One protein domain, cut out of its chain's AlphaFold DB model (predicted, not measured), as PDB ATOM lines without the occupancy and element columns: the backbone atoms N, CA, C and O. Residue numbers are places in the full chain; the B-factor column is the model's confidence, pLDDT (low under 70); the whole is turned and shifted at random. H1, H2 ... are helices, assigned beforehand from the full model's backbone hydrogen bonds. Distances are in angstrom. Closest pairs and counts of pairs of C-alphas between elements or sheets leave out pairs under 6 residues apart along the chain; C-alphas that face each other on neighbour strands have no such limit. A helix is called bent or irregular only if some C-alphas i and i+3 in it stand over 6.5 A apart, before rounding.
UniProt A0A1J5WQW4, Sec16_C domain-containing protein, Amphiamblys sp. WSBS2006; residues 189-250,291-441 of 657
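AT A GLANCE: This is residues 189 to 250 and 291 to 441 of the 657 residues of the protein "Sec16_C domain-containing protein" of Amphiamblys sp. WSBS2006 (UniProt A0A1J5WQW4). This is an elongated block of helices that mostly run side by side across its longest axis: H2, H3 and H13 make a bundle at one end with H1 beyond it, H7 to H11 fill the middle, and the hairpin of H5 and H6 makes the other end. After a cut, the printed part resumes at that other end with H5 and steps back, helix by helix, to H13 beside H3. It has 213 residues with thirteen named helices, H1 to H13 in order, and no named strand, class all helix. It is compact, with a radius of gyration of the C-alphas of 19.0 A, and spans 64 by 38 by 35 A.

HOW THE PARTS SIT: H1, residues 190 to 194, is close to but not clearly touching H13, residues 413 to 433, with the closest C-alphas, of Met 193 and Val 418, 7.6 A apart. H2, residues 203 to 216, and H3, residues 221 to 234, form a hairpin at a shallow tilt of 16 degrees; their closest C-alphas, of Val 214 and Lys 224, are 5.8 A apart. H3 is the hub, touching four helices. Its residues 225 to 229 alone touch H4, residues 242 to 245 (Gln 225 and Leu 244, closest C-alphas 6.5 A). Residues 423 to 430 of H13 alone touch H3 (Leu 234 and Ile 430, 5.7 A), the same way. H3 also touches H11, residues 381 to 390 (Glu 223 and Ala 382, 5.2 A). H5, residues 291 to 298, touches residues 303 to 307 alone of H6, residues 301 to 315 (Ala 296 and Tyr 304, 4.6 A). H6 and H7, residues 322 to 329, form a hairpin at 4 degrees (Cys 312 and Arg 323, 6.0 A). H8, residues 333 to 342, touches H7 (Phe 327 and Ile 336, 6.0 A). H9, residues 344 to 358, and H10, residues 365 to 377, form a hairpin (Glu 344 and Val 374, 6.6 A). H10 and H11 touch with C-alphas Ser 372 and Ala 384 4.1 A apart. H12, residues 394 to 397, touches H11 (Leu 388 and Leu 397, 6.5 A). Every O i to N i+4 pair is within hydrogen-bond range in the helices but H9 (9 of 11) and H13 (14 of 17); H4 and H12 are too short for one.

IN THESE COORDINATES: C-alpha 190 of H1 lies at (-33.298, -8.862, -98.144), and C-alpha 433 of H13 at (-19.147, 1.893, -121.624). H13 is 30.2 A long, H6 20.3 A. H9 is irregular: C-alphas 349 and 352 are 8.2 A apart.

THE WHOLE: The C-alphas of Ala 190 and Leu 291, the two farthest apart, are 65.7 A apart. Residues 251 to 290 are not printed; C-alphas 250 and 291 are 29.7 A apart. The link H12 to H13 is long. Confidence is under 70 at residues 189, 247 to 250, 398 to 417 and 437 to 441.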
ATOM      1  N   PRO A 189     -29.988 -11.465 -96.484       67.62
ATOM      2  CA  PRO A 189     -30.326 -10.086 -96.171       67.62
ATOM      3  C   PRO A 189     -31.101  -9.541 -97.350       67.62
ATOM      4  O   PRO A 189     -30.530  -9.172 -98.377       67.62
ATOM      5  N   ALA A 190     -32.417  -9.505 -97.188       70.38
ATOM      6  CA  ALA A 190     -33.298  -8.862 -98.144       70.38
ATOM      7  C   ALA A 190     -32.838  -7.421 -98.413       70.38
ATOM      8  O   ALA A 190     -32.839  -7.012 -99.564       70.38
ATOM      9  N   SER A 191     -32.311  -6.713 -97.402       79.19
ATOM     10  CA  SER A 191     -31.783  -5.348 -97.535       79.19
ATOM     11  C   SER A 191     -30.727  -5.205 -98.639       79.19
ATOM     12  O   SER A 191     -30.856  -4.349 -99.507       79.19
ATOM     13  N   LEU A 192     -29.731  -6.097 -98.688       76.06
ATOM     14  CA  LEU A 192     -28.662  -6.041 -99.696       76.06
ATOM     15  C   LEU A 192     -29.173  -6.254-101.130       76.06
ATOM     16  O   LEU A 192     -28.595  -5.721-102.078       76.06
ATOM     17  N   MET A 193     -30.246  -7.033-101.298       80.44
ATOM     18  CA  MET A 193     -30.889  -7.260-102.595       80.44
ATOM     19  C   MET A 193     -31.925  -6.182-102.936       80.44
ATOM     20  O   MET A 193     -32.138  -5.878-104.112       80.44
ATOM     21  N   GLU A 194     -32.599  -5.618-101.934       84.81
ATOM     22  CA  GLU A 194     -33.609  -4.562-102.056       84.81
ATOM     23  C   GLU A 194     -32.988  -3.249-102.514       84.81
ATOM     24  O   GLU A 194     -33.493  -2.661-103.473       84.81
ATOM     25  N   ASP A 195     -31.845  -2.882-101.943       86.12
ATOM     26  CA  ASP A 195     -31.139  -1.641-102.271       86.12
ATOM     27  C   ASP A 195     -30.321  -1.747-103.566       86.12
ATOM     28  O   ASP A 195     -29.894  -0.740-104.125       86.12
ATOM     29  N   ALA A 196     -30.121  -2.967-104.073       85.50
ATOM     30  CA  ALA A 196     -29.394  -3.200-105.311       85.50
ATOM     31  C   ALA A 196     -30.112  -2.546-106.504       85.50
ATOM     32  O   ALA A 196     -31.276  -2.904-106.777       85.50
ATOM     33  N   PRO A 197     -29.445  -1.639-107.236       86.94
ATOM     34  CA  PRO A 197     -30.036  -1.012-108.403       86.94
ATOM     35  C   PRO A 197     -30.244  -2.063-109.504       86.94
ATOM     36  O   PRO A 197     -29.446  -2.986-109.672       86.94
ATOM     37  N   PHE A 198     -31.369  -1.972-110.215       84.19
ATOM     38  CA  PHE A 198     -31.759  -2.970-111.211       84.19
ATOM     39  C   PHE A 198     -31.268  -2.563-112.615       84.19
ATOM     40  O   PHE A 198     -31.471  -1.410-112.995       84.19
ATOM     41  N   PRO A 199     -30.674  -3.465-113.422       78.56
ATOM     42  CA  PRO A 199     -30.184  -3.115-114.756       78.56
ATOM     43  C   PRO A 199     -31.312  -2.740-115.745       78.56
ATOM     44  O   PRO A 199     -32.297  -3.467-115.840       78.56
ATOM     45  N   PRO A 200     -31.167  -1.696-116.580       78.19
ATOM     46  CA  PRO A 200     -30.063  -0.749-116.599       78.19
ATOM     47  C   PRO A 200     -30.226   0.284-115.479       78.19
ATOM     48  O   PRO A 200     -31.150   1.093-115.500       78.19
ATOM     49  N   ALA A 201     -29.298   0.261-114.530       84.31
ATOM     50  CA  ALA A 201     -29.198   1.271-113.494       84.31
ATOM     51  C   ALA A 201     -28.508   2.511-114.056       84.31
ATOM     52  O   ALA A 201     -27.626   2.400-114.919       84.31
ATOM     53  N   ASP A 202     -28.892   3.686-113.565       91.06
ATOM     54  CA  ASP A 202     -28.146   4.885-113.901       91.06
ATOM     55  C   ASP A 202     -26.787   4.898-113.168       91.06
ATOM     56  O   ASP A 202     -26.564   4.239-112.147       91.06
ATOM     57  N   LYS A 203     -25.832   5.651-113.714       92.62
ATOM     58  CA  LYS A 203     -24.485   5.753-113.145       92.62
ATOM     59  C   LYS A 203     -24.487   6.300-111.711       92.62
ATOM     60  O   LYS A 203     -23.586   5.990-110.937       92.62
ATOM     61  N   LYS A 204     -25.466   7.139-111.367       94.19
ATOM     62  CA  LYS A 204     -25.554   7.807-110.069       94.19
ATOM     63  C   LYS A 204     -26.037   6.832-108.990       94.19
ATOM     64  O   LYS A 204     -25.417   6.759-107.940       94.19
ATOM     65  N   GLU A 205     -27.065   6.045-109.278       93.50
ATOM     66  CA  GLU A 205     -27.591   4.961-108.453       93.50
ATOM     67  C   GLU A 205     -26.514   3.905-108.199       93.50
ATOM     68  O   GLU A 205     -26.297   3.511-107.056       93.50
ATOM     69  N   LEU A 206     -25.773   3.495-109.238       93.88
ATOM     70  CA  LEU A 206     -24.642   2.572-109.073       93.88
ATOM     71  C   LEU A 206     -23.557   3.161-108.168       93.88
ATOM     72  O   LEU A 206     -22.982   2.448-107.348       93.88
ATOM     73  N   ARG A 207     -23.281   4.463-108.294       94.88
ATOM     74  CA  ARG A 207     -22.292   5.152-107.465       94.88
ATOM     75  C   ARG A 207     -22.717   5.212-105.997       94.88
ATOM     76  O   ARG A 207     -21.925   4.832-105.140       94.88
ATOM     77  N   GLU A 208     -23.948   5.641-105.725       94.88
ATOM     78  CA  GLU A 208     -24.527   5.687-104.374       94.88
ATOM     79  C   GLU A 208     -24.550   4.285-103.744       94.88
ATOM     80  O   GLU A 208     -24.209   4.114-102.573       94.88
ATOM     81  N   TYR A 209     -24.865   3.262-104.541       94.25
ATOM     82  CA  TYR A 209     -24.840   1.871-104.101       94.25
ATOM     83  C   TYR A 209     -23.431   1.401-103.709       94.25
ATOM     84  O   TYR A 209     -23.248   0.848-102.625       94.25
ATOM     85  N   ILE A 210     -22.421   1.651-104.551       94.62
ATOM     86  CA  ILE A 210     -21.020   1.303-104.260       94.62
ATOM     87  C   ILE A 210     -20.541   2.001-102.981       94.62
ATOM     88  O   ILE A 210     -19.904   1.364-102.143       94.62
ATOM     89  N   GLU A 211     -20.849   3.289-102.811       94.94
ATOM     90  CA  GLU A 211     -20.486   4.049-101.609       94.94
ATOM     91  C   GLU A 211     -21.133   3.450-100.358       94.94
ATOM     92  O   GLU A 211     -20.437   3.200 -99.374       94.94
ATOM     93  N   ASN A 212     -22.417   3.091-100.430       94.06
ATOM     94  CA  ASN A 212     -23.111   2.435 -99.329       94.06
ATOM     95  C   ASN A 212     -22.472   1.087 -98.942       94.06
ATOM     96  O   ASN A 212     -22.302   0.809 -97.756       94.06
ATOM     97  N   ILE A 213     -22.072   0.264 -99.920       92.38
ATOM     98  CA  ILE A 213     -21.380  -1.010 -99.662       92.38
ATOM     99  C   ILE A 213     -19.994  -0.786 -99.047       92.38
ATOM    100  O   ILE A 213     -19.613  -1.501 -98.123       92.38
ATOM    101  N   VAL A 214     -19.234   0.206 -99.515       92.88
ATOM    102  CA  VAL A 214     -17.895   0.502 -98.975       92.88
ATOM    103  C   VAL A 214     -17.964   1.051 -97.544       92.88
ATOM    104  O   VAL A 214     -17.091   0.730 -96.734       92.88
ATOM    105  N   GLU A 215     -18.970   1.869 -97.232       93.62
ATOM    106  CA  GLU A 215     -19.130   2.507 -95.919       93.62
ATOM    107  C   GLU A 215     -19.789   1.593 -94.879       93.62
ATOM    108  O   GLU A 215     -19.343   1.550 -93.731       93.62
ATOM    109  N   HIS A 216     -20.829   0.856 -95.274       91.38
ATOM    110  CA  HIS A 216     -21.692   0.111 -94.350       91.38
ATOM    111  C   HIS A 216     -21.648  -1.410 -94.552       91.38
ATOM    112  O   HIS A 216     -22.197  -2.147 -93.732       91.38
ATOM    113  N   GLY A 217     -21.027  -1.899 -95.628       86.44
ATOM    114  CA  GLY A 217     -20.953  -3.325 -95.926       86.44
ATOM    115  C   GLY A 217     -20.002  -4.080 -94.995       86.44
ATOM    116  O   GLY A 217     -18.876  -3.655 -94.736       86.44
ATOM    117  N   GLU A 218     -20.435  -5.259 -94.543       87.25
ATOM    118  CA  GLU A 218     -19.597  -6.233 -93.831       87.25
ATOM    119  C   GLU A 218     -18.696  -7.001 -94.818       87.25
ATOM    120  O   GLU A 218     -18.821  -8.211 -94.995       87.25
ATOM    121  N   ILE A 219     -17.812  -6.273 -95.501       87.31
ATOM    122  CA  ILE A 219     -16.853  -6.803 -96.480       87.31
ATOM    123  C   ILE A 219     -15.413  -6.653 -95.981       87.31
ATOM    124  O   ILE A 219     -15.106  -5.753 -95.189       87.31
ATOM    125  N   ASP A 220     -14.524  -7.545 -96.421       88.75
ATOM    126  CA  ASP A 220     -13.113  -7.485 -96.031       88.75
ATOM    127  C   ASP A 220     -12.353  -6.351 -96.748       88.75
ATOM    128  O   ASP A 220     -12.860  -5.708 -97.666       88.75
ATOM    129  N   GLU A 221     -11.138  -6.036 -96.293       89.38
ATOM    130  CA  GLU A 221     -10.371  -4.912 -96.851       89.38
ATOM    131  C   GLU A 221      -9.969  -5.116 -98.322       89.38
ATOM    132  O   GLU A 221      -9.886  -4.139 -99.069       89.38
ATOM    133  N   ASP A 222      -9.765  -6.363 -98.759       88.19
ATOM    134  CA  ASP A 222      -9.436  -6.664-100.154       88.19
ATOM    135  C   ASP A 222     -10.673  -6.431-101.045       88.19
ATOM    136  O   ASP A 222     -10.585  -5.799-102.103       88.19
ATOM    137  N   GLU A 223     -11.850  -6.872-100.592       88.88
ATOM    138  CA  GLU A 223     -13.137  -6.593-101.231       88.88
ATOM    139  C   GLU A 223     -13.425  -5.086-101.261       88.88
ATOM    140  O   GLU A 223     -13.797  -4.557-102.309       88.88
ATOM    141  N   LYS A 224     -13.187  -4.349-100.165       91.25
ATOM    142  CA  LYS A 224     -13.358  -2.882-100.135       91.25
ATOM    143  C   LYS A 224     -12.510  -2.180-101.187       91.25
ATOM    144  O   LYS A 224     -12.986  -1.227-101.803       91.25
ATOM    145  N   GLN A 225     -11.267  -2.611-101.400       91.88
ATOM    146  CA  GLN A 225     -10.422  -2.056-102.461       91.88
ATOM    147  C   GLN A 225     -11.021  -2.332-103.840       91.88
ATOM    148  O   GLN A 225     -11.108  -1.425-104.664       91.88
ATOM    149  N   LEU A 226     -11.510  -3.546-104.081       92.31
ATOM    150  CA  LEU A 226     -12.157  -3.887-105.342       92.31
ATOM    151  C   LEU A 226     -13.428  -3.047-105.596       92.31
ATOM    152  O   LEU A 226     -13.608  -2.532-106.701       92.31
ATOM    153  N   TRP A 227     -14.260  -2.825-104.575       94.19
ATOM    154  CA  TRP A 227     -15.439  -1.950-104.655       94.19
ATOM    155  C   TRP A 227     -15.074  -0.475-104.876       94.19
ATOM    156  O   TRP A 227     -15.673   0.194-105.721       94.19
ATOM    157  N   LYS A 228     -14.045   0.038-104.190       94.62
ATOM    158  CA  LYS A 228     -13.513   1.391-104.436       94.62
ATOM    159  C   LYS A 228     -13.032   1.544-105.877       94.62
ATOM    160  O   LYS A 228     -13.345   2.549-106.518       94.62
ATOM    161  N   TYR A 229     -12.327   0.540-106.400       94.56
ATOM    162  CA  TYR A 229     -11.899   0.521-107.794       94.56
ATOM    163  C   TYR A 229     -13.095   0.532-108.750       94.56
ATOM    164  O   TYR A 229     -13.101   1.339-109.675       94.56
ATOM    165  N   ALA A 230     -14.137  -0.270-108.500       94.12
ATOM    166  CA  ALA A 230     -15.363  -0.248-109.301       94.12
ATOM    167  C   ALA A 230     -15.984   1.160-109.352       94.12
ATOM    168  O   ALA A 230     -16.315   1.651-110.428       94.12
ATOM    169  N   GLY A 231     -16.048   1.861-108.214       95.38
ATOM    170  CA  GLY A 231     -16.523   3.246-108.164       95.38
ATOM    171  C   GLY A 231     -15.646   4.223-108.960       95.38
ATOM    172  O   GLY A 231     -16.166   5.110-109.638       95.38
ATOM    173  N   MET A 232     -14.318   4.083-108.899       94.69
ATOM    174  CA  MET A 232     -13.383   4.911-109.680       94.69
ATOM    175  C   MET A 232     -13.478   4.633-111.182       94.69
ATOM    176  O   MET A 232     -13.434   5.562-111.991       94.69
ATOM    177  N   ALA A 233     -13.604   3.359-111.545       93.38
ATOM    178  CA  ALA A 233     -13.730   2.884-112.910       93.38
ATOM    179  C   ALA A 233     -15.041   3.354-113.542       93.38
ATOM    180  O   ALA A 233     -15.024   3.875-114.657       93.38
ATOM    181  N   LEU A 234     -16.142   3.287-112.786       94.25
ATOM    182  CA  LEU A 234     -17.428   3.863-113.161       94.25
ATOM    183  C   LEU A 234     -17.282   5.359-113.465       94.25
ATOM    184  O   LEU A 234     -17.731   5.825-114.503       94.25
ATOM    185  N   ASP A 235     -16.566   6.118-112.635       94.25
ATOM    186  CA  ASP A 235     -16.309   7.548-112.847       94.25
ATOM    187  C   ASP A 235     -15.324   7.871-113.990       94.25
ATOM    188  O   ASP A 235     -15.168   9.043-114.344       94.25
ATOM    189  N   GLY A 236     -14.639   6.877-114.565       92.62
ATOM    190  CA  GLY A 236     -13.540   7.097-115.511       92.62
ATOM    191  C   GLY A 236     -12.294   7.729-114.870       92.62
ATOM    192  O   GLY A 236     -11.470   8.326-115.564       92.62
ATOM    193  N   LYS A 237     -12.145   7.613-113.542       91.38
ATOM    194  CA  LYS A 237     -11.044   8.180-112.737       91.38
ATOM    195  C   LYS A 237      -9.918   7.178-112.463       91.38
ATOM    196  O   LYS A 237      -9.142   7.347-111.528       91.38
ATOM    197  N   GLU A 238      -9.770   6.164-113.309       86.38
ATOM    198  CA  GLU A 238      -8.750   5.107-113.175       86.38
ATOM    199  C   GLU A 238      -7.308   5.612-113.266       86.38
ATOM    200  O   GLU A 238      -6.379   4.865-113.007       86.38
ATOM    201  N   LYS A 239      -7.087   6.881-113.619       83.06
ATOM    202  CA  LYS A 239      -5.751   7.488-113.597       83.06
ATOM    203  C   LYS A 239      -5.271   7.830-112.182       83.06
ATOM    204  O   LYS A 239      -4.076   8.018-111.992       83.06
ATOM    205  N   ASN A 240      -6.170   7.878-111.197       83.94
ATOM    206  CA  ASN A 240      -5.864   8.280-109.820       83.94
ATOM    207  C   ASN A 240      -5.747   7.072-108.874       83.94
ATOM    208  O   ASN A 240      -6.291   7.080-107.774       83.94
ATOM    209  N   LEU A 241      -5.045   6.009-109.283       83.62
ATOM    210  CA  LEU A 241      -4.912   4.774-108.483       83.62
ATOM    211  C   LEU A 241      -4.151   4.968-107.165       83.62
ATOM    212  O   LEU A 241      -4.208   4.112-106.287       83.62
ATOM    213  N   GLU A 242      -3.481   6.106-106.987       79.81
ATOM    214  CA  GLU A 242      -2.889   6.496-105.707       79.81
ATOM    215  C   GLU A 242      -3.921   6.567-104.567       79.81
ATOM    216  O   GLU A 242      -3.595   6.218-103.427       79.81
ATOM    217  N   ASP A 243      -5.159   6.967-104.880       83.56
ATOM    218  CA  ASP A 243      -6.261   7.059-103.916       83.56
ATOM    219  C   ASP A 243      -6.754   5.668-103.488       83.56
ATOM    220  O   ASP A 243      -7.250   5.493-102.375       83.56
ATOM    221  N   LEU A 244      -6.575   4.659-104.350       87.25
ATOM    222  CA  LEU A 244      -7.022   3.288-104.111       87.25
ATOM    223  C   LEU A 244      -6.200   2.599-103.015       87.25
ATOM    224  O   LEU A 244      -6.756   1.929-102.144       87.25
ATOM    225  N   PHE A 245      -4.879   2.778-103.057       84.06
ATOM    226  CA  PHE A 245      -3.934   2.098-102.169       84.06
ATOM    227  C   PHE A 245      -3.445   2.966-101.001       84.06
ATOM    228  O   PHE A 245      -2.694   2.483-100.156       84.06
ATOM    229  N   GLY A 246      -3.867   4.234-100.929       71.88
ATOM    230  CA  GLY A 246      -3.496   5.138 -99.841       71.88
ATOM    231  C   GLY A 246      -2.016   5.529 -99.890       71.88
ATOM    232  O   GLY A 246      -1.245   5.224 -98.982       71.88
ATOM    233  N   SER A 247      -1.604   6.247-100.938       57.38
ATOM    234  CA  SER A 247      -0.207   6.671-101.167       57.38
ATOM    235  C   SER A 247       0.354   7.688-100.151       57.38
ATOM    236  O   SER A 247       1.536   8.050-100.222       57.38
ATOM    237  N   GLY A 248      -0.453   8.141 -99.182       52.78
ATOM    238  CA  GLY A 248      -0.115   9.232 -98.261       52.78
ATOM    239  C   GLY A 248       1.198   9.041 -97.493       52.78
ATOM    240  O   GLY A 248       1.920  10.011 -97.266       52.78
ATOM    241  N   CYS A 249       1.569   7.801 -97.163       50.44
ATOM    242  CA  CYS A 249       2.799   7.519 -96.419       50.44
ATOM    243  C   CYS A 249       4.075   7.596 -97.280       50.44
ATOM    244  O   CYS A 249       5.131   7.959 -96.765       50.44
ATOM    245  N   ALA A 250       4.011   7.295 -98.582       55.72
ATOM    246  CA  ALA A 250       5.202   7.261 -99.441       55.72
ATOM    247  C   ALA A 250       5.717   8.670 -99.786       55.72
ATOM    248  O   ALA A 250       6.928   8.906 -99.797       55.72
ATOM    249  N   LEU A 291      28.343   1.686-115.138       72.31
ATOM    250  CA  LEU A 291      28.888   1.597-116.493       72.31
ATOM    251  C   LEU A 291      28.379   0.353-117.240       72.31
ATOM    252  O   LEU A 291      28.053   0.430-118.423       72.31
ATOM    253  N   SER A 292      28.250  -0.780-116.542       76.25
ATOM    254  CA  SER A 292      27.662  -1.996-117.116       76.25
ATOM    255  C   SER A 292      26.162  -1.861-117.387       76.25
ATOM    256  O   SER A 292      25.705  -2.396-118.390       76.25
ATOM    257  N   LEU A 293      25.418  -1.096-116.579       81.94
ATOM    258  CA  LEU A 293      24.029  -0.739-116.880       81.94
ATOM    259  C   LEU A 293      23.936   0.080-118.176       81.94
ATOM    260  O   LEU A 293      23.138  -0.253-119.047       81.94
ATOM    261  N   PHE A 294      24.769   1.115-118.339       81.69
ATOM    262  CA  PHE A 294      24.780   1.921-119.567       81.69
ATOM    263  C   PHE A 294      25.081   1.081-120.810       81.69
ATOM    264  O   PHE A 294      24.399   1.223-121.826       81.69
ATOM    265  N   LEU A 295      26.065   0.183-120.726       80.44
ATOM    266  CA  LEU A 295      26.355  -0.755-121.809       80.44
ATOM    267  C   LEU A 295      25.188  -1.701-122.092       80.44
ATOM    268  O   LEU A 295      24.883  -1.943-123.253       80.44
ATOM    269  N   ALA A 296      24.541  -2.229-121.052       83.69
ATOM    270  CA  ALA A 296      23.420  -3.147-121.205       83.69
ATOM    271  C   ALA A 296      22.230  -2.468-121.895       83.69
ATOM    272  O   ALA A 296      21.655  -3.033-122.819       83.69
ATOM    273  N   VAL A 297      21.923  -1.221-121.519       86.75
ATOM    274  CA  VAL A 297      20.898  -0.404-122.190       86.75
ATOM    275  C   VAL A 297      21.269  -0.154-123.656       86.75
ATOM    276  O   VAL A 297      20.412  -0.268-124.530       86.75
ATOM    277  N   ALA A 298      22.540   0.139-123.954       86.12
ATOM    278  CA  ALA A 298      23.015   0.313-125.330       86.12
ATOM    279  C   ALA A 298      23.004  -0.997-126.147       86.12
ATOM    280  O   ALA A 298      22.827  -0.957-127.363       86.12
ATOM    281  N   GLY A 299      23.168  -2.146-125.485       87.19
ATOM    282  CA  GLY A 299      23.123  -3.484-126.079       87.19
ATOM    283  C   GLY A 299      21.715  -3.980-126.427       87.19
ATOM    284  O   GLY A 299      21.581  -5.016-127.074       87.19
ATOM    285  N   GLY A 300      20.672  -3.243-126.038       91.44
ATOM    286  CA  GLY A 300      19.278  -3.579-126.313       91.44
ATOM    287  C   GLY A 300      18.580  -4.337-125.172       91.44
ATOM    288  O   GLY A 300      19.166  -4.584-124.118       91.44
ATOM    289  N   PRO A 301      17.298  -4.702-125.362       89.62
ATOM    290  CA  PRO A 301      16.439  -5.205-124.288       89.62
ATOM    291  C   PRO A 301      16.934  -6.519-123.669       89.62
ATOM    292  O   PRO A 301      16.835  -6.693-122.460       89.62
ATOM    293  N   GLU A 302      17.518  -7.424-124.456       91.44
ATOM    294  CA  GLU A 302      17.990  -8.720-123.946       91.44
ATOM    295  C   GLU A 302      19.249  -8.597-123.074       91.44
ATOM    296  O   GLU A 302      19.344  -9.223-122.015       91.44
ATOM    297  N   GLU A 303      20.199  -7.734-123.452       88.62
ATOM    298  CA  GLU A 303      21.361  -7.451-122.601       88.62
ATOM    299  C   GLU A 303      20.952  -6.672-121.344       88.62
ATOM    300  O   GLU A 303      21.465  -6.951-120.257       88.62
ATOM    301  N   TYR A 304      19.964  -5.772-121.447       89.44
ATOM    302  CA  TYR A 304      19.370  -5.103-120.289       89.44
ATOM    303  C   TYR A 304      18.729  -6.091-119.302       89.44
ATOM    304  O   TYR A 304      19.053  -6.048-118.113       89.44
ATOM    305  N   LYS A 305      17.908  -7.039-119.778       92.12
ATOM    306  CA  LYS A 305      17.319  -8.111-118.950       92.12
ATOM    307  C   LYS A 305      18.388  -8.939-118.245       92.12
ATOM    308  O   LYS A 305      18.356  -9.105-117.027       92.12
ATOM    309  N   LYS A 306      19.386  -9.410-118.995       91.25
ATOM    310  CA  LYS A 306      20.493 -10.217-118.464       91.25
ATOM    311  C   LYS A 306      21.301  -9.468-117.407       91.25
ATOM    312  O   LYS A 306      21.690 -10.059-116.396       91.25
ATOM    313  N   TRP A 307      21.554  -8.178-117.624       91.81
ATOM    314  CA  TRP A 307      22.207  -7.330-116.634       91.81
ATOM    315  C   TRP A 307      21.340  -7.166-115.383       91.81
ATOM    316  O   TRP A 307      21.845  -7.361-114.278       91.81
ATOM    317  N   MET A 308      20.043  -6.884-115.548       91.81
ATOM    318  CA  MET A 308      19.113  -6.710-114.431       91.81
ATOM    319  C   MET A 308      19.015  -7.978-113.580       91.81
ATOM    320  O   MET A 308      19.080  -7.900-112.355       91.81
ATOM    321  N   ARG A 309      18.963  -9.157-114.214       92.25
ATOM    322  CA  ARG A 309      18.984 -10.454-113.526       92.25
ATOM    323  C   ARG A 309      20.201 -10.598-112.620       92.25
ATOM    324  O   ARG A 309      20.053 -10.814-111.419       92.25
ATOM    325  N   ARG A 310      21.397 -10.359-113.163       89.44
ATOM    326  CA  ARG A 310      22.653 -10.402-112.396       89.44
ATOM    327  C   ARG A 310      22.694  -9.359-111.286       89.44
ATOM    328  O   ARG A 310      23.181  -9.641-110.193       89.44
ATOM    329  N   PHE A 311      22.204  -8.150-111.549       89.50
ATOM    330  CA  PHE A 311      22.141  -7.093-110.547       89.50
ATOM    331  C   PHE A 311      21.243  -7.507-109.377       89.50
ATOM    332  O   PHE A 311      21.686  -7.487-108.230       89.50
ATOM    333  N   CYS A 312      20.027  -7.977-109.657       91.12
ATOM    334  CA  CYS A 312      19.100  -8.469-108.642       91.12
ATOM    335  C   CYS A 312      19.641  -9.678-107.870       91.12
ATOM    336  O   CYS A 312      19.353  -9.808-106.689       91.12
ATOM    337  N   GLU A 313      20.405 -10.566-108.506       89.88
ATOM    338  CA  GLU A 313      21.021 -11.728-107.845       89.88
ATOM    339  C   GLU A 313      22.193 -11.355-106.928       89.88
ATOM    340  O   GLU A 313      22.444 -12.043-105.940       89.88
ATOM    341  N   THR A 314      22.929 -10.288-107.254       87.50
ATOM    342  CA  THR A 314      24.177  -9.928-106.558       87.50
ATOM    343  C   THR A 314      24.036  -8.768-105.580       87.50
ATOM    344  O   THR A 314      24.829  -8.671-104.643       87.50
ATOM    345  N   LYS A 315      23.082  -7.857-105.808       88.62
ATOM    346  CA  LYS A 315      22.953  -6.588-105.072       88.62
ATOM    347  C   LYS A 315      21.646  -6.429-104.314       88.62
ATOM    348  O   LYS A 315      21.580  -5.558-103.455       88.62
ATOM    349  N   VAL A 316      20.632  -7.232-104.618       88.75
ATOM    350  CA  VAL A 316      19.319  -7.130-103.978       88.75
ATOM    351  C   VAL A 316      19.074  -8.389-103.155       88.75
ATOM    352  O   VAL A 316      19.326  -9.502-103.612       88.75
ATOM    353  N   GLU A 317      18.609  -8.219-101.920       91.12
ATOM    354  CA  GLU A 317      18.280  -9.350-101.053       91.12
ATOM    355  C   GLU A 317      17.191 -10.223-101.685       91.12
ATOM    356  O   GLU A 317      16.231  -9.712-102.261       91.12
ATOM    357  N   LYS A 318      17.333 -11.550-101.565       90.06
ATOM    358  CA  LYS A 318      16.496 -12.518-102.289       90.06
ATOM    359  C   LYS A 318      15.001 -12.337-102.052       90.06
ATOM    360  O   LYS A 318      14.256 -12.533-102.998       90.06
ATOM    361  N   GLU A 319      14.586 -11.965-100.845       90.56
ATOM    362  CA  GLU A 319      13.176 -11.824-100.449       90.56
ATOM    363  C   GLU A 319      12.660 -10.377-100.556       90.56
ATOM    364  O   GLU A 319      11.560 -10.073-100.097       90.56
ATOM    365  N   HIS A 320      13.438  -9.463-101.146       91.50
ATOM    366  CA  HIS A 320      13.101  -8.043-101.186       91.50
ATOM    367  C   HIS A 320      12.076  -7.722-102.294       91.50
ATOM    368  O   HIS A 320      12.314  -8.062-103.457       91.50
ATOM    369  N   PRO A 321      10.988  -6.970-102.013       88.31
ATOM    370  CA  PRO A 321       9.931  -6.680-102.998       88.31
ATOM    371  C   PRO A 321      10.423  -5.896-104.228       88.31
ATOM    372  O   PRO A 321       9.838  -5.993-105.304       88.31
ATOM    373  N   LEU A 322      11.534  -5.159-104.099       89.25
ATOM    374  CA  LEU A 322      12.174  -4.463-105.227       89.25
ATOM    375  C   LEU A 322      12.600  -5.403-106.366       89.25
ATOM    376  O   LEU A 322      12.659  -4.940-107.500       89.25
ATOM    377  N   ARG A 323      12.890  -6.691-106.114       91.69
ATOM    378  CA  ARG A 323      13.314  -7.611-107.191       91.69
ATOM    379  C   ARG A 323      12.232  -7.759-108.258       91.69
ATOM    380  O   ARG A 323      12.542  -7.648-109.440       91.69
ATOM    381  N   LEU A 324      10.969  -7.904-107.848       89.12
ATOM    382  CA  LEU A 324       9.830  -7.987-108.769       89.12
ATOM    383  C   LEU A 324       9.658  -6.709-109.592       89.12
ATOM    384  O   LEU A 324       9.447  -6.784-110.798       89.12
ATOM    385  N   LEU A 325       9.813  -5.543-108.961       88.31
ATOM    386  CA  LEU A 325       9.735  -4.255-109.655       88.31
ATOM    387  C   LEU A 325      10.843  -4.108-110.698       88.31
ATOM    388  O   LEU A 325      10.584  -3.691-111.822       88.31
ATOM    389  N   LEU A 326      12.071  -4.494-110.350       90.81
ATOM    390  CA  LEU A 326      13.207  -4.439-111.265       90.81
ATOM    391  C   LEU A 326      13.066  -5.424-112.433       90.81
ATOM    392  O   LEU A 326      13.384  -5.063-113.565       90.81
ATOM    393  N   PHE A 327      12.552  -6.636-112.196       90.56
ATOM    394  CA  PHE A 327      12.274  -7.591-113.275       90.56
ATOM    395  C   PHE A 327      11.138  -7.130-114.189       90.56
ATOM    396  O   PHE A 327      11.242  -7.292-115.404       90.56
ATOM    397  N   SER A 328      10.110  -6.489-113.632       88.50
ATOM    398  CA  SER A 328       9.029  -5.887-114.414       88.50
ATOM    399  C   SER A 328       9.511  -4.729-115.282       88.50
ATOM    400  O   SER A 328       9.266  -4.728-116.484       88.50
ATOM    401  N   LEU A 329      10.328  -3.826-114.732       87.75
ATOM    402  CA  LEU A 329      10.970  -2.753-115.502       87.75
ATOM    403  C   LEU A 329      11.878  -3.277-116.625       87.75
ATOM    404  O   LEU A 329      12.030  -2.621-117.654       87.75
ATOM    405  N   ALA A 330      12.480  -4.452-116.438       89.06
ATOM    406  CA  ALA A 330      13.260  -5.124-117.472       89.06
ATOM    407  C   ALA A 330      12.408  -5.879-118.507       89.06
ATOM    408  O   ALA A 330      12.944  -6.297-119.535       89.06
ATOM    409  N   GLY A 331      11.109  -6.075-118.261       87.56
ATOM    410  CA  GLY A 331      10.252  -6.943-119.071       87.56
ATOM    411  C   GLY A 331      10.708  -8.407-119.053       87.56
ATOM    412  O   GLY A 331      10.570  -9.111-120.055       87.56
ATOM    413  N   ASP A 332      11.334  -8.860-117.961       90.56
ATOM    414  CA  ASP A 332      11.822 -10.235-117.794       90.56
ATOM    415  C   ASP A 332      10.722 -11.111-117.174       90.56
ATOM    416  O   ASP A 332      10.722 -11.405-115.976       90.56
ATOM    417  N   THR A 333       9.748 -11.494-118.004       88.38
ATOM    418  CA  THR A 333       8.563 -12.277-117.607       88.38
ATOM    419  C   THR A 333       8.915 -13.608-116.950       88.38
ATOM    420  O   THR A 333       8.236 -14.038-116.019       88.38
ATOM    421  N   ASP A 334       9.991 -14.256-117.397       91.31
ATOM    422  CA  ASP A 334      10.438 -15.538-116.844       91.31
ATOM    423  C   ASP A 334      10.971 -15.364-115.422       91.31
ATOM    424  O   ASP A 334      10.635 -16.140-114.525       91.31
ATOM    425  N   SER A 335      11.749 -14.304-115.190       92.56
ATOM    426  CA  SER A 335      12.236 -13.979-113.848       92.56
ATOM    427  C   SER A 335      11.103 -13.545-112.925       92.56
ATOM    428  O   SER A 335      11.131 -13.896-111.751       92.56
ATOM    429  N   ILE A 336      10.082 -12.845-113.433       91.75
ATOM    430  CA  ILE A 336       8.879 -12.507-112.657       91.75
ATOM    431  C   ILE A 336       8.157 -13.773-112.196       91.75
ATOM    432  O   ILE A 336       7.909 -13.927-111.003       91.75
ATOM    433  N   LYS A 337       7.861 -14.696-113.121       92.44
ATOM    434  CA  LYS A 337       7.210 -15.981-112.818       92.44
ATOM    435  C   LYS A 337       7.959 -16.741-111.735       92.44
ATOM    436  O   LYS A 337       7.369 -17.216-110.765       92.44
ATOM    437  N   GLU A 338       9.271 -16.845-111.900       93.38
ATOM    438  CA  GLU A 338      10.124 -17.567-110.969       93.38
ATOM    439  C   GLU A 338      10.195 -16.886-109.596       93.38
ATOM    440  O   GLU A 338      10.127 -17.549-108.561       93.38
ATOM    441  N   GLU A 339      10.275 -15.558-109.571       93.06
ATOM    442  CA  GLU A 339      10.320 -14.768-108.344       93.06
ATOM    443  C   GLU A 339       8.984 -14.819-107.586       93.06
ATOM    444  O   GLU A 339       8.977 -15.023-106.374       93.06
ATOM    445  N   CYS A 340       7.846 -14.736-108.285       93.19
ATOM    446  CA  CYS A 340       6.510 -14.910-107.708       93.19
ATOM    447  C   CYS A 340       6.314 -16.303-107.093       93.19
ATOM    448  O   CYS A 340       5.656 -16.431-106.060       93.19
ATOM    449  N   ARG A 341       6.898 -17.350-107.696       92.69
ATOM    450  CA  ARG A 341       6.866 -18.722-107.159       92.69
ATOM    451  C   ARG A 341       7.762 -18.890-105.936       92.69
ATOM    452  O   ARG A 341       7.349 -19.511-104.964       92.69
ATOM    453  N   LYS A 342       8.984 -18.351-105.975       93.94
ATOM    454  CA  LYS A 342       9.963 -18.487-104.884       93.94
ATOM    455  C   LYS A 342       9.625 -17.628-103.669       93.94
ATOM    456  O   LYS A 342       9.813 -18.076-102.543       93.94
ATOM    457  N   ASN A 343       9.114 -16.421-103.898       93.25
ATOM    458  CA  ASN A 343       8.902 -15.399-102.872       93.25
ATOM    459  C   ASN A 343       7.421 -15.065-102.676       93.25
ATOM    460  O   ASN A 343       7.042 -13.917-102.449       93.25
ATOM    461  N   GLU A 344       6.579 -16.097-102.715       94.88
ATOM    462  CA  GLU A 344       5.130 -16.007-102.517       94.88
ATOM    463  C   GLU A 344       4.770 -15.236-101.236       94.88
ATOM    464  O   GLU A 344       3.926 -14.344-101.264       94.88
ATOM    465  N   LYS A 345       5.491 -15.466-100.130       94.50
ATOM    466  CA  LYS A 345       5.297 -14.731 -98.867       94.50
ATOM    467  C   LYS A 345       5.527 -13.221 -99.012       94.50
ATOM    468  O   LYS A 345       4.717 -12.438 -98.516       94.50
ATOM    469  N   THR A 346       6.595 -12.810 -99.700       92.00
ATOM    470  CA  THR A 346       6.898 -11.393 -99.961       92.00
ATOM    471  C   THR A 346       5.807 -10.760-100.811       92.00
ATOM    472  O   THR A 346       5.358  -9.658-100.498       92.00
ATOM    473  N   VAL A 347       5.343 -11.463-101.853       94.00
ATOM    474  CA  VAL A 347       4.221 -11.001-102.681       94.00
ATOM    475  C   VAL A 347       2.993 -10.789-101.803       94.00
ATOM    476  O   VAL A 347       2.454  -9.693-101.780       94.00
ATOM    477  N   LEU A 348       2.592 -11.774-101.000       93.50
ATOM    478  CA  LEU A 348       1.408 -11.663-100.141       93.50
ATOM    479  C   LEU A 348       1.496 -10.508 -99.136       93.50
ATOM    480  O   LEU A 348       0.491  -9.842 -98.886       93.50
ATOM    481  N   GLN A 349       2.681 -10.264 -98.574       92.88
ATOM    482  CA  GLN A 349       2.902  -9.205 -97.590       92.88
ATOM    483  C   GLN A 349       2.959  -7.806 -98.223       92.88
ATOM    484  O   GLN A 349       2.523  -6.839 -97.604       92.88
ATOM    485  N   HIS A 350       3.483  -7.690 -99.447       91.56
ATOM    486  CA  HIS A 350       3.804  -6.403-100.071       91.56
ATOM    487  C   HIS A 350       3.091  -6.147-101.406       91.56
ATOM    488  O   HIS A 350       3.439  -5.184-102.087       91.56
ATOM    489  N   TRP A 351       2.097  -6.951-101.797       92.88
ATOM    490  CA  TRP A 351       1.463  -6.836-103.118       92.88
ATOM    491  C   TRP A 351       0.902  -5.436-103.383       92.88
ATOM    492  O   TRP A 351       1.111  -4.926-104.472       92.88
ATOM    493  N   VAL A 352       0.279  -4.778-102.393       90.94
ATOM    494  CA  VAL A 352      -0.255  -3.410-102.538       90.94
ATOM    495  C   VAL A 352       0.842  -2.445-102.980       90.94
ATOM    496  O   VAL A 352       0.661  -1.668-103.917       90.94
ATOM    497  N   PHE A 353       2.005  -2.521-102.328       87.38
ATOM    498  CA  PHE A 353       3.164  -1.697-102.654       87.38
ATOM    499  C   PHE A 353       3.711  -2.029-104.044       87.38
ATOM    500  O   PHE A 353       3.979  -1.123-104.832       87.38
ATOM    501  N   ILE A 354       3.842  -3.323-104.355       89.38
ATOM    502  CA  ILE A 354       4.351  -3.791-105.646       89.38
ATOM    503  C   ILE A 354       3.425  -3.309-106.771       89.38
ATOM    504  O   ILE A 354       3.883  -2.631-107.682       89.38
ATOM    505  N   VAL A 355       2.120  -3.572-106.678       90.69
ATOM    506  CA  VAL A 355       1.114  -3.147-107.662       90.69
ATOM    507  C   VAL A 355       1.099  -1.627-107.813       90.69
ATOM    508  O   VAL A 355       1.178  -1.135-108.932       90.69
ATOM    509  N   SER A 356       1.099  -0.868-106.712       87.50
ATOM    510  CA  SER A 356       1.138   0.603-106.763       87.50
ATOM    511  C   SER A 356       2.358   1.135-107.520       87.50
ATOM    512  O   SER A 356       2.253   2.088-108.291       87.50
ATOM    513  N   ALA A 357       3.525   0.520-107.325       85.88
ATOM    514  CA  ALA A 357       4.732   0.895-108.051       85.88
ATOM    515  C   ALA A 357       4.657   0.483-109.533       85.88
ATOM    516  O   ALA A 357       5.028   1.278-110.394       85.88
ATOM    517  N   LEU A 358       4.120  -0.703-109.840       87.94
ATOM    518  CA  LEU A 358       3.952  -1.206-111.207       87.94
ATOM    519  C   LEU A 358       2.983  -0.376-112.047       87.94
ATOM    520  O   LEU A 358       3.223  -0.190-113.235       87.94
ATOM    521  N   LEU A 359       1.931   0.175-111.449       85.38
ATOM    522  CA  LEU A 359       0.966   1.024-112.158       85.38
ATOM    523  C   LEU A 359       1.590   2.306-112.730       85.38
ATOM    524  O   LEU A 359       1.030   2.914-113.637       85.38
ATOM    525  N   ASN A 360       2.764   2.701-112.231       80.81
ATOM    526  CA  ASN A 360       3.544   3.820-112.763       80.81
ATOM    527  C   ASN A 360       4.548   3.401-113.853       80.81
ATOM    528  O   ASN A 360       5.264   4.245-114.393       80.81
ATOM    529  N   THR A 361       4.629   2.108-114.168       79.50
ATOM    530  CA  THR A 361       5.538   1.549-115.173       79.50
ATOM    531  C   THR A 361       4.796   1.203-116.463       79.50
ATOM    532  O   THR A 361       3.593   0.949-116.458       79.50
ATOM    533  N   HIS A 362       5.500   1.222-117.595       73.75
ATOM    534  CA  HIS A 362       4.942   0.771-118.871       73.75
ATOM    535  C   HIS A 362       4.955  -0.761-118.956       73.75
ATOM    536  O   HIS A 362       6.004  -1.363-118.751       73.75
ATOM    537  N   GLY A 363       3.824  -1.361-119.335       75.38
ATOM    538  CA  GLY A 363       3.696  -2.802-119.579       75.38
ATOM    539  C   GLY A 363       3.617  -3.708-118.333       75.38
ATOM    540  O   GLY A 363       4.315  -4.722-118.300       75.38
ATOM    541  N   PRO A 364       2.844  -3.374-117.276       83.75
ATOM    542  CA  PRO A 364       2.806  -4.179-116.055       83.75
ATOM    543  C   PRO A 364       1.914  -5.430-116.166       83.75
ATOM    544  O   PRO A 364       1.801  -6.172-115.189       83.75
ATOM    545  N   GLU A 365       1.258  -5.674-117.303       90.44
ATOM    546  CA  GLU A 365       0.117  -6.591-117.418       90.44
ATOM    547  C   GLU A 365       0.488  -8.031-117.039       90.44
ATOM    548  O   GLU A 365      -0.188  -8.650-116.216       90.44
ATOM    549  N   ASP A 366       1.608  -8.540-117.559       88.25
ATOM    550  CA  ASP A 366       2.085  -9.893-117.245       88.25
ATOM    551  C   ASP A 366       2.506 -10.023-115.777       88.25
ATOM    552  O   ASP A 366       2.278 -11.049-115.138       88.25
ATOM    553  N   THR A 367       3.082  -8.963-115.204       90.69
ATOM    554  CA  THR A 367       3.493  -8.972-113.793       90.69
ATOM    555  C   THR A 367       2.275  -8.988-112.876       90.69
ATOM    556  O   THR A 367       2.239  -9.735-111.899       90.69
ATOM    557  N   LEU A 368       1.255  -8.197-113.205       93.69
ATOM    558  CA  LEU A 368      -0.008  -8.162-112.476       93.69
ATOM    559  C   LEU A 368      -0.769  -9.490-112.585       93.69
ATOM    560  O   LEU A 368      -1.343  -9.935-111.592       93.69
ATOM    561  N   ALA A 369      -0.727 -10.158-113.741       92.69
ATOM    562  CA  ALA A 369      -1.313 -11.486-113.915       92.69
ATOM    563  C   ALA A 369      -0.626 -12.546-113.030       92.69
ATOM    564  O   ALA A 369      -1.305 -13.333-112.368       92.69
ATOM    565  N   GLU A 370       0.707 -12.535-112.936       93.50
ATOM    566  CA  GLU A 370       1.444 -13.457-112.058       93.50
ATOM    567  C   GLU A 370       1.197 -13.170-110.567       93.50
ATOM    568  O   GLU A 370       0.973 -14.093-109.778       93.50
ATOM    569  N   ILE A 371       1.154 -11.892-110.171       94.19
ATOM    570  CA  ILE A 371       0.771 -11.491-108.808       94.19
ATOM    571  C   ILE A 371      -0.660 -11.954-108.502       94.19
ATOM    572  O   ILE A 371      -0.910 -12.506-107.427       94.19
ATOM    573  N   SER A 372      -1.586 -11.799-109.453       93.94
ATOM    574  CA  SER A 372      -2.964 -12.281-109.326       93.94
ATOM    575  C   SER A 372      -3.019 -13.791-109.079       93.94
ATOM    576  O   SER A 372      -3.688 -14.244-108.148       93.94
ATOM    577  N   ALA A 373      -2.253 -14.580-109.839       92.12
ATOM    578  CA  ALA A 373      -2.198 -16.029-109.668       92.12
ATOM    579  C   ALA A 373      -1.694 -16.437-108.272       92.12
ATOM    580  O   ALA A 373      -2.210 -17.388-107.676       92.12
ATOM    581  N   VAL A 374      -0.710 -15.715-107.723       93.88
ATOM    582  CA  VAL A 374      -0.237 -15.910-106.342       93.88
ATOM    583  C   VAL A 374      -1.337 -15.566-105.333       93.88
ATOM    584  O   VAL A 374      -1.648 -16.379-104.463       93.88
ATOM    585  N   LEU A 375      -1.972 -14.399-105.455       92.75
ATOM    586  CA  LEU A 375      -3.036 -13.960-104.545       92.75
ATOM    587  C   LEU A 375      -4.211 -14.948-104.527       92.75
ATOM    588  O   LEU A 375      -4.656 -15.366-103.456       92.75
ATOM    589  N   LYS A 376      -4.646 -15.409-105.703       89.88
ATOM    590  CA  LYS A 376      -5.729 -16.387-105.842       89.88
ATOM    591  C   LYS A 376      -5.400 -17.714-105.153       89.88
ATOM    592  O   LYS A 376      -6.212 -18.208-104.376       89.88
ATOM    593  N   ARG A 377      -4.204 -18.284-105.368       89.19
ATOM    594  CA  ARG A 377      -3.788 -19.557-104.729       89.19
ATOM    595  C   ARG A 377      -3.788 -19.492-103.195       89.19
ATOM    596  O   ARG A 377      -3.929 -20.524-102.532       89.19
ATOM    597  N   ASN A 378      -3.686 -18.288-102.634       90.56
ATOM    598  CA  ASN A 378      -3.718 -18.043-101.194       90.56
ATOM    599  C   ASN A 378      -5.092 -17.618-100.656       90.56
ATOM    600  O   ASN A 378      -5.185 -17.300 -99.475       90.56
ATOM    601  N   GLY A 379      -6.155 -17.663-101.467       86.88
ATOM    602  CA  GLY A 379      -7.506 -17.285-101.036       86.88
ATOM    603  C   GLY A 379      -7.688 -15.777-100.846       86.88
ATOM    604  O   GLY A 379      -8.423 -15.355 -99.958       86.88
ATOM    605  N   ARG A 380      -6.954 -14.964-101.620       89.38
ATOM    606  CA  ARG A 380      -7.145 -13.509-101.722       89.38
ATOM    607  C   ARG A 380      -7.771 -13.160-103.064       89.38
ATOM    608  O   ARG A 380      -7.181 -12.436-103.870       89.38
ATOM    609  N   GLU A 381      -8.934 -13.735-103.347       87.69
ATOM    610  CA  GLU A 381      -9.551 -13.634-104.666       87.69
ATOM    611  C   GLU A 381      -9.902 -12.187-105.054       87.69
ATOM    612  O   GLU A 381      -9.739 -11.836-106.218       87.69
ATOM    613  N   ALA A 382     -10.282 -11.317-104.109       88.25
ATOM    614  CA  ALA A 382     -10.608  -9.913-104.404       88.25
ATOM    615  C   ALA A 382      -9.393  -9.130-104.906       88.25
ATOM    616  O   ALA A 382      -9.447  -8.484-105.954       88.25
ATOM    617  N   SER A 383      -8.265  -9.277-104.211       91.50
ATOM    618  CA  SER A 383      -6.980  -8.712-104.626       91.50
ATOM    619  C   SER A 383      -6.515  -9.283-105.970       91.50
ATOM    620  O   SER A 383      -5.975  -8.557-106.805       91.50
ATOM    621  N   ALA A 384      -6.745 -10.579-106.207       91.56
ATOM    622  CA  ALA A 384      -6.423 -11.222-107.475       91.56
ATOM    623  C   ALA A 384      -7.260 -10.654-108.638       91.56
ATOM    624  O   ALA A 384      -6.693 -10.315-109.681       91.56
ATOM    625  N   CYS A 385      -8.576 -10.497-108.451       90.31
ATOM    626  CA  CYS A 385      -9.472  -9.851-109.415       90.31
ATOM    627  C   CYS A 385      -9.028  -8.418-109.708       90.31
ATOM    628  O   CYS A 385      -8.931  -8.031-110.870       90.31
ATOM    629  N   LEU A 386      -8.711  -7.646-108.663       91.88
ATOM    630  CA  LEU A 386      -8.244  -6.272-108.810       91.88
ATOM    631  C   LEU A 386      -6.985  -6.201-109.685       91.88
ATOM    632  O   LEU A 386      -6.930  -5.391-110.605       91.88
ATOM    633  N   CYS A 387      -6.008  -7.085-109.463       93.25
ATOM    634  CA  CYS A 387      -4.796  -7.146-110.287       93.25
ATOM    635  C   CYS A 387      -5.106  -7.416-111.769       93.25
ATOM    636  O   CYS A 387      -4.502  -6.785-112.633       93.25
ATOM    637  N   LEU A 388      -6.057  -8.303-112.081       91.31
ATOM    638  CA  LEU A 388      -6.440  -8.605-113.469       91.31
ATOM    639  C   LEU A 388      -7.199  -7.459-114.135       91.31
ATOM    640  O   LEU A 388      -6.966  -7.168-115.307       91.31
ATOM    641  N   LEU A 389      -8.075  -6.786-113.386       90.06
ATOM    642  CA  LEU A 389      -8.779  -5.597-113.860       90.06
ATOM    643  C   LEU A 389      -7.801  -4.463-114.179       90.06
ATOM    644  O   LEU A 389      -7.936  -3.817-115.215       90.06
ATOM    645  N   LEU A 390      -6.802  -4.258-113.317       91.25
ATOM    646  CA  LEU A 390      -5.730  -3.284-113.519       91.25
ATOM    647  C   LEU A 390      -4.806  -3.652-114.688       91.25
ATOM    648  O   LEU A 390      -4.303  -2.765-115.370       91.25
ATOM    649  N   ALA A 391      -4.605  -4.947-114.933       90.62
ATOM    650  CA  ALA A 391      -3.869  -5.459-116.088       90.62
ATOM    651  C   ALA A 391      -4.675  -5.405-117.397       90.62
ATOM    652  O   ALA A 391      -4.153  -5.775-118.444       90.62
ATOM    653  N   GLU A 392      -5.956  -5.018-117.340       88.88
ATOM    654  CA  GLU A 392      -6.908  -5.104-118.451       88.88
ATOM    655  C   GLU A 392      -7.017  -6.515-119.073       88.88
ATOM    656  O   GLU A 392      -7.377  -6.667-120.241       88.88
ATOM    657  N   ARG A 393      -6.735  -7.565-118.290       86.81
ATOM    658  CA  ARG A 393      -6.749  -8.974-118.721       86.81
ATOM    659  C   ARG A 393      -8.114  -9.609-118.490       86.81
ATOM    660  O   ARG A 393      -8.290 -10.442-117.599       86.81
ATOM    661  N   THR A 394      -9.100  -9.186-119.281       82.00
ATOM    662  CA  THR A 394     -10.471  -9.718-119.201       82.00
ATOM    663  C   THR A 394     -10.555 -11.198-119.562       82.00
ATOM    664  O   THR A 394     -11.398 -11.897-119.013       82.00
ATOM    665  N   ASP A 395      -9.635 -11.682-120.399       82.38
ATOM    666  CA  ASP A 395      -9.457 -13.096-120.749       82.38
ATOM    667  C   ASP A 395      -9.201 -13.982-119.522       82.38
ATOM    668  O   ASP A 395      -9.611 -15.137-119.480       82.38
ATOM    669  N   LEU A 396      -8.548 -13.436-118.494       81.12
ATOM    670  CA  LEU A 396      -8.228 -14.162-117.267       81.12
ATOM    671  C   LEU A 396      -9.249 -13.928-116.146       81.12
ATOM    672  O   LEU A 396      -9.201 -14.632-115.133       81.12
ATOM    673  N   LEU A 397     -10.170 -12.966-116.296       75.88
ATOM    674  CA  LEU A 397     -11.179 -12.663-115.273       75.88
ATOM    675  C   LEU A 397     -12.164 -13.808-115.067       75.88
ATOM    676  O   LEU A 397     -12.621 -13.991-113.945       75.88
ATOM    677  N   GLU A 398     -12.443 -14.610-116.096       67.88
ATOM    678  CA  GLU A 398     -13.293 -15.805-115.974       67.88
ATOM    679  C   GLU A 398     -12.737 -16.794-114.946       67.88
ATOM    680  O   GLU A 398     -13.474 -17.449-114.217       67.88
ATOM    681  N   HIS A 399     -11.412 -16.849-114.809       65.50
ATOM    682  CA  HIS A 399     -10.771 -17.671-113.797       65.50
ATOM    683  C   HIS A 399     -10.787 -17.015-112.413       65.50
ATOM    684  O   HIS A 399     -10.502 -17.681-111.419       65.50
ATOM    685  N   ALA A 400     -11.092 -15.730-112.300       61.00
ATOM    686  CA  ALA A 400     -11.146 -15.012-111.039       61.00
ATOM    687  C   ALA A 400     -12.559 -15.137-110.439       61.00
ATOM    688  O   ALA A 400     -13.365 -14.210-110.468       61.00
ATOM    689  N   GLY A 401     -12.855 -16.328-109.907       60.84
ATOM    690  CA  GLY A 401     -14.195 -16.756-109.480       60.84
ATOM    691  C   GLY A 401     -14.936 -15.835-108.502       60.84
ATOM    692  O   GLY A 401     -16.149 -15.962-108.369       60.84
ATOM    693  N   LEU A 402     -14.268 -14.857-107.869       60.09
ATOM    694  CA  LEU A 402     -14.939 -13.892-106.993       60.09
ATOM    695  C   LEU A 402     -15.959 -13.027-107.732       60.09
ATOM    696  O   LEU A 402     -16.984 -12.723-107.143       60.09
ATOM    697  N   LEU A 403     -15.724 -12.647-108.992       62.34
ATOM    698  CA  LEU A 403     -16.742 -11.916-109.755       62.34
ATOM    699  C   LEU A 403     -18.005 -12.789-109.920       62.34
ATOM    700  O   LEU A 403     -19.126 -12.374-109.638       62.34
ATOM    701  N   PHE A 404     -17.839 -14.067-110.226       61.41
ATOM    702  CA  PHE A 404     -18.965 -14.970-110.484       61.41
ATOM    703  C   PHE A 404     -19.530 -15.640-109.217       61.41
ATOM    704  O   PHE A 404     -20.340 -16.560-109.292       61.41
ATOM    705  N   GLY A 405     -19.107 -15.205-108.025       58.38
ATOM    706  CA  GLY A 405     -19.561 -15.787-106.758       58.38
ATOM    707  C   GLY A 405     -19.063 -17.219-106.511       58.38
ATOM    708  O   GLY A 405     -19.505 -17.875-105.566       58.38
ATOM    709  N   GLU A 406     -18.123 -17.703-107.322       59.59
ATOM    710  CA  GLU A 406     -17.397 -18.956-107.141       59.59
ATOM    711  C   GLU A 406     -16.163 -18.702-106.267       59.59
ATOM    712  O   GLU A 406     -15.025 -18.593-106.730       59.59
ATOM    713  N   SER A 407     -16.379 -18.569-104.957       53.19
ATOM    714  CA  SER A 407     -15.267 -18.612-104.003       53.19
ATOM    715  C   SER A 407     -14.680 -20.022-103.993       53.19
ATOM    716  O   SER A 407     -15.367 -20.984-103.648       53.19
ATOM    717  N   SER A 408     -13.394 -20.141-104.323       49.03
ATOM    718  CA  SER A 408     -12.682 -21.424-104.375       49.03
ATOM    719  C   SER A 408     -12.530 -22.106-103.007       49.03
ATOM    720  O   SER A 408     -12.094 -23.255-102.937       49.03
ATOM    721  N   ARG A 409     -12.858 -21.407-101.904       48.94
ATOM    722  CA  ARG A 409     -12.517 -21.840-100.540       48.94
ATOM    723  C   ARG A 409     -13.580 -21.663 -99.450       48.94
ATOM    724  O   ARG A 409     -13.264 -21.980 -98.307       48.94
ATOM    725  N   SER A 410     -14.809 -21.201 -99.709       44.69
ATOM    726  CA  SER A 410     -15.754 -20.951 -98.598       44.69
ATOM    727  C   SER A 410     -17.158 -21.526 -98.779       44.69
ATOM    728  O   SER A 410     -17.923 -21.062 -99.617       44.69
ATOM    729  N   GLU A 411     -17.521 -22.428 -97.863       38.84
ATOM    730  CA  GLU A 411     -18.851 -23.023 -97.639       38.84
ATOM    731  C   GLU A 411     -19.956 -21.994 -97.286       38.84
ATOM    732  O   GLU A 411     -21.141 -22.319 -97.322       38.84
ATOM    733  N   ALA A 412     -19.615 -20.723 -97.033       41.41
ATOM    734  CA  ALA A 412     -20.569 -19.613 -96.895       41.41
ATOM    735  C   ALA A 412     -20.969 -19.033 -98.271       41.41
ATOM    736  O   ALA A 412     -20.771 -17.855 -98.570       41.41
ATOM    737  N   VAL A 413     -21.501 -19.896 -99.139       50.78
ATOM    738  CA  VAL A 413     -21.718 -19.631-100.572       50.78
ATOM    739  C   VAL A 413     -22.832 -18.604-100.836       50.78
ATOM    740  O   VAL A 413     -22.856 -17.984-101.889       50.78
ATOM    741  N   THR A 414     -23.770 -18.362 -99.917       50.53
ATOM    742  CA  THR A 414     -25.013 -17.627-100.236       50.53
ATOM    743  C   THR A 414     -24.929 -16.102-100.160       50.53
ATOM    744  O   THR A 414     -25.649 -15.429-100.888       50.53
ATOM    745  N   HIS A 415     -24.078 -15.542 -99.297       49.22
ATOM    746  CA  HIS A 415     -23.983 -14.089 -99.095       49.22
ATOM    747  C   HIS A 415     -22.962 -13.439-100.028       49.22
ATOM    748  O   HIS A 415     -23.235 -12.426-100.670       49.22
ATOM    749  N   ARG A 416     -21.793 -14.081-100.140       55.69
ATOM    750  CA  ARG A 416     -20.718 -13.664-101.043       55.69
ATOM    751  C   ARG A 416     -21.133 -13.741-102.510       55.69
ATOM    752  O   ARG A 416     -20.665 -12.930-103.292       55.69
ATOM    753  N   THR A 417     -22.060 -14.632-102.875       66.31
ATOM    754  CA  THR A 417     -22.581 -14.731-104.251       66.31
ATOM    755  C   THR A 417     -23.398 -13.517-104.686       66.31
ATOM    756  O   THR A 417     -23.345 -13.172-105.859       66.31
ATOM    757  N   VAL A 418     -24.116 -12.839-103.782       78.25
ATOM    758  CA  VAL A 418     -24.965 -11.689-104.155       78.25
ATOM    759  C   VAL A 418     -24.124 -10.450-104.443       78.25
ATOM    760  O   VAL A 418     -24.272  -9.848-105.502       78.25
ATOM    761  N   LEU A 419     -23.208 -10.107-103.530       83.19
ATOM    762  CA  LEU A 419     -22.284  -8.985-103.716       83.19
ATOM    763  C   LEU A 419     -21.361  -9.219-104.915       83.19
ATOM    764  O   LEU A 419     -21.157  -8.308-105.710       83.19
ATOM    765  N   ALA A 420     -20.854 -10.444-105.076       81.88
ATOM    766  CA  ALA A 420     -20.092 -10.850-106.252       81.88
ATOM    767  C   ALA A 420     -20.876 -10.623-107.549       81.88
ATOM    768  O   ALA A 420     -20.390  -9.962-108.463       81.88
ATOM    769  N   PHE A 421     -22.119 -11.110-107.598       83.19
ATOM    770  CA  PHE A 421     -22.991 -10.943-108.752       83.19
ATOM    771  C   PHE A 421     -23.198  -9.461-109.101       83.19
ATOM    772  O   PHE A 421     -23.002  -9.055-110.246       83.19
ATOM    773  N   GLN A 422     -23.537  -8.638-108.105       86.94
ATOM    774  CA  GLN A 422     -23.751  -7.198-108.283       86.94
ATOM    775  C   GLN A 422     -22.489  -6.489-108.769       86.94
ATOM    776  O   GLN A 422     -22.540  -5.663-109.679       86.94
ATOM    777  N   LEU A 423     -21.342  -6.837-108.190       87.56
ATOM    778  CA  LEU A 423     -20.051  -6.308-108.598       87.56
ATOM    779  C   LEU A 423     -19.726  -6.674-110.052       87.56
ATOM    780  O   LEU A 423     -19.212  -5.844-110.802       87.56
ATOM    781  N   THR A 424     -20.077  -7.882-110.483       85.31
ATOM    782  CA  THR A 424     -19.888  -8.323-111.869       85.31
ATOM    783  C   THR A 424     -20.800  -7.596-112.836       85.31
ATOM    784  O   THR A 424     -20.344  -7.203-113.906       85.31
ATOM    785  N   GLU A 425     -22.050  -7.326-112.463       86.44
ATOM    786  CA  GLU A 425     -22.921  -6.472-113.273       86.44
ATOM    787  C   GLU A 425     -22.388  -5.042-113.396       86.44
ATOM    788  O   GLU A 425     -22.422  -4.467-114.488       86.44
ATOM    789  N   ILE A 426     -21.832  -4.489-112.314       90.50
ATOM    790  CA  ILE A 426     -21.159  -3.185-112.337       90.50
ATOM    791  C   ILE A 426     -19.970  -3.215-113.306       90.50
ATOM    792  O   ILE A 426     -19.837  -2.321-114.142       90.50
ATOM    793  N   PHE A 427     -19.121  -4.244-113.260       87.75
ATOM    794  CA  PHE A 427     -17.996  -4.349-114.190       87.75
ATOM    795  C   PHE A 427     -18.429  -4.607-115.632       87.75
ATOM    796  O   PHE A 427     -17.833  -4.036-116.543       87.75
ATOM    797  N   GLU A 428     -19.484  -5.388-115.869       85.00
ATOM    798  CA  GLU A 428     -20.072  -5.534-117.202       85.00
ATOM    799  C   GLU A 428     -20.542  -4.173-117.732       85.00
ATOM    800  O   GLU A 428     -20.294  -3.851-118.895       85.00
ATOM    801  N   HIS A 429     -21.169  -3.348-116.887       87.44
ATOM    802  CA  HIS A 429     -21.568  -1.986-117.238       87.44
ATOM    803  C   HIS A 429     -20.355  -1.108-117.589       87.44
ATOM    804  O   HIS A 429     -20.318  -0.505-118.660       87.44
ATOM    805  N   ILE A 430     -19.318  -1.103-116.748       88.75
ATOM    806  CA  ILE A 430     -18.079  -0.340-116.976       88.75
ATOM    807  C   ILE A 430     -17.389  -0.773-118.281       88.75
ATOM    808  O   ILE A 430     -16.979   0.059-119.093       88.75
ATOM    809  N   LEU A 431     -17.259  -2.081-118.516       84.88
ATOM    810  CA  LEU A 431     -16.633  -2.624-119.724       84.88
ATOM    811  C   LEU A 431     -17.470  -2.332-120.976       84.88
ATOM    812  O   LEU A 431     -16.901  -2.057-122.042       84.88
ATOM    813  N   LYS A 432     -18.805  -2.310-120.835       84.88
ATOM    814  CA  LYS A 432     -19.733  -1.877-121.882       84.88
ATOM    815  C   LYS A 432     -19.495  -0.439-122.305       84.88
ATOM    816  O   LYS A 432     -19.331  -0.180-123.499       84.88
ATOM    817  N   GLU A 433     -19.412   0.478-121.347       86.44
ATOM    818  CA  GLU A 433     -19.147   1.893-121.624       86.44
ATOM    819  C   GLU A 433     -17.797   2.101-122.324       86.44
ATOM    820  O   GLU A 433     -17.687   2.899-123.260       86.44
ATOM    821  N   LYS A 434     -16.777   1.322-121.944       84.69
ATOM    822  CA  LYS A 434     -15.444   1.373-122.563       84.69
ATOM    823  C   LYS A 434     -15.366   0.742-123.954       84.69
ATOM    824  O   LYS A 434     -14.307   0.815-124.578       84.69
ATOM    825  N   LYS A 435     -16.445   0.130-124.456       83.75
ATOM    826  CA  LYS A 435     -16.473  -0.627-125.724       83.75
ATOM    827  C   LYS A 435     -15.413  -1.739-125.791       83.75
ATOM    828  O   LYS A 435     -14.953  -2.078-126.878       83.75
ATOM    829  N   LYS A 436     -15.024  -2.306-124.643       71.88
ATOM    830  CA  LYS A 436     -14.012  -3.375-124.525       71.88
ATOM    831  C   LYS A 436     -14.643  -4.774-124.436       71.88
ATOM    832  O   LYS A 436     -14.100  -5.653-123.783       71.88
ATOM    833  N   ILE A 437     -15.822  -4.974-125.025       63.16
ATOM    834  CA  ILE A 437     -16.615  -6.180-124.772       63.16
ATOM    835  C   ILE A 437     -16.311  -7.271-125.804       63.16
ATOM    836  O   ILE A 437     -16.782  -7.201-126.940       63.16
ATOM    837  N   GLU A 438     -15.645  -8.330-125.355       56.53
ATOM    838  CA  GLU A 438     -16.172  -9.677-125.575       56.53
ATOM    839  C   GLU A 438     -17.166  -9.947-124.441       56.53
ATOM    840  O   GLU A 438     -16.918  -9.618-123.281       56.53
ATOM    841  N   ILE A 439     -18.372 -10.386-124.797       55.88
ATOM    842  CA  ILE A 439     -19.468 -10.563-123.844       55.88
ATOM    843  C   ILE A 439     -19.010 -11.637-122.864       55.88
ATOM    844  O   ILE A 439     -18.599 -12.701-123.311       55.88
ATOM    845  N   PHE A 440     -19.121 -11.393-121.555       64.62
ATOM    846  CA  PHE A 440     -19.049 -12.477-120.582       64.62
ATOM    847  C   PHE A 440     -20.152 -13.475-120.935       64.62
ATOM    848  O   PHE A 440     -21.316 -13.279-120.575       64.62
ATOM    849  N   HIS A 441     -19.810 -14.528-121.674       65.44
ATOM    850  CA  HIS A 441     -20.768 -15.538-122.114       65.44
ATOM    851  C   HIS A 441     -21.502 -16.158-120.915       65.44
ATOM    852  O   HIS A 441     -22.648 -16.588-121.031       65.44
TER     853      HIS A 441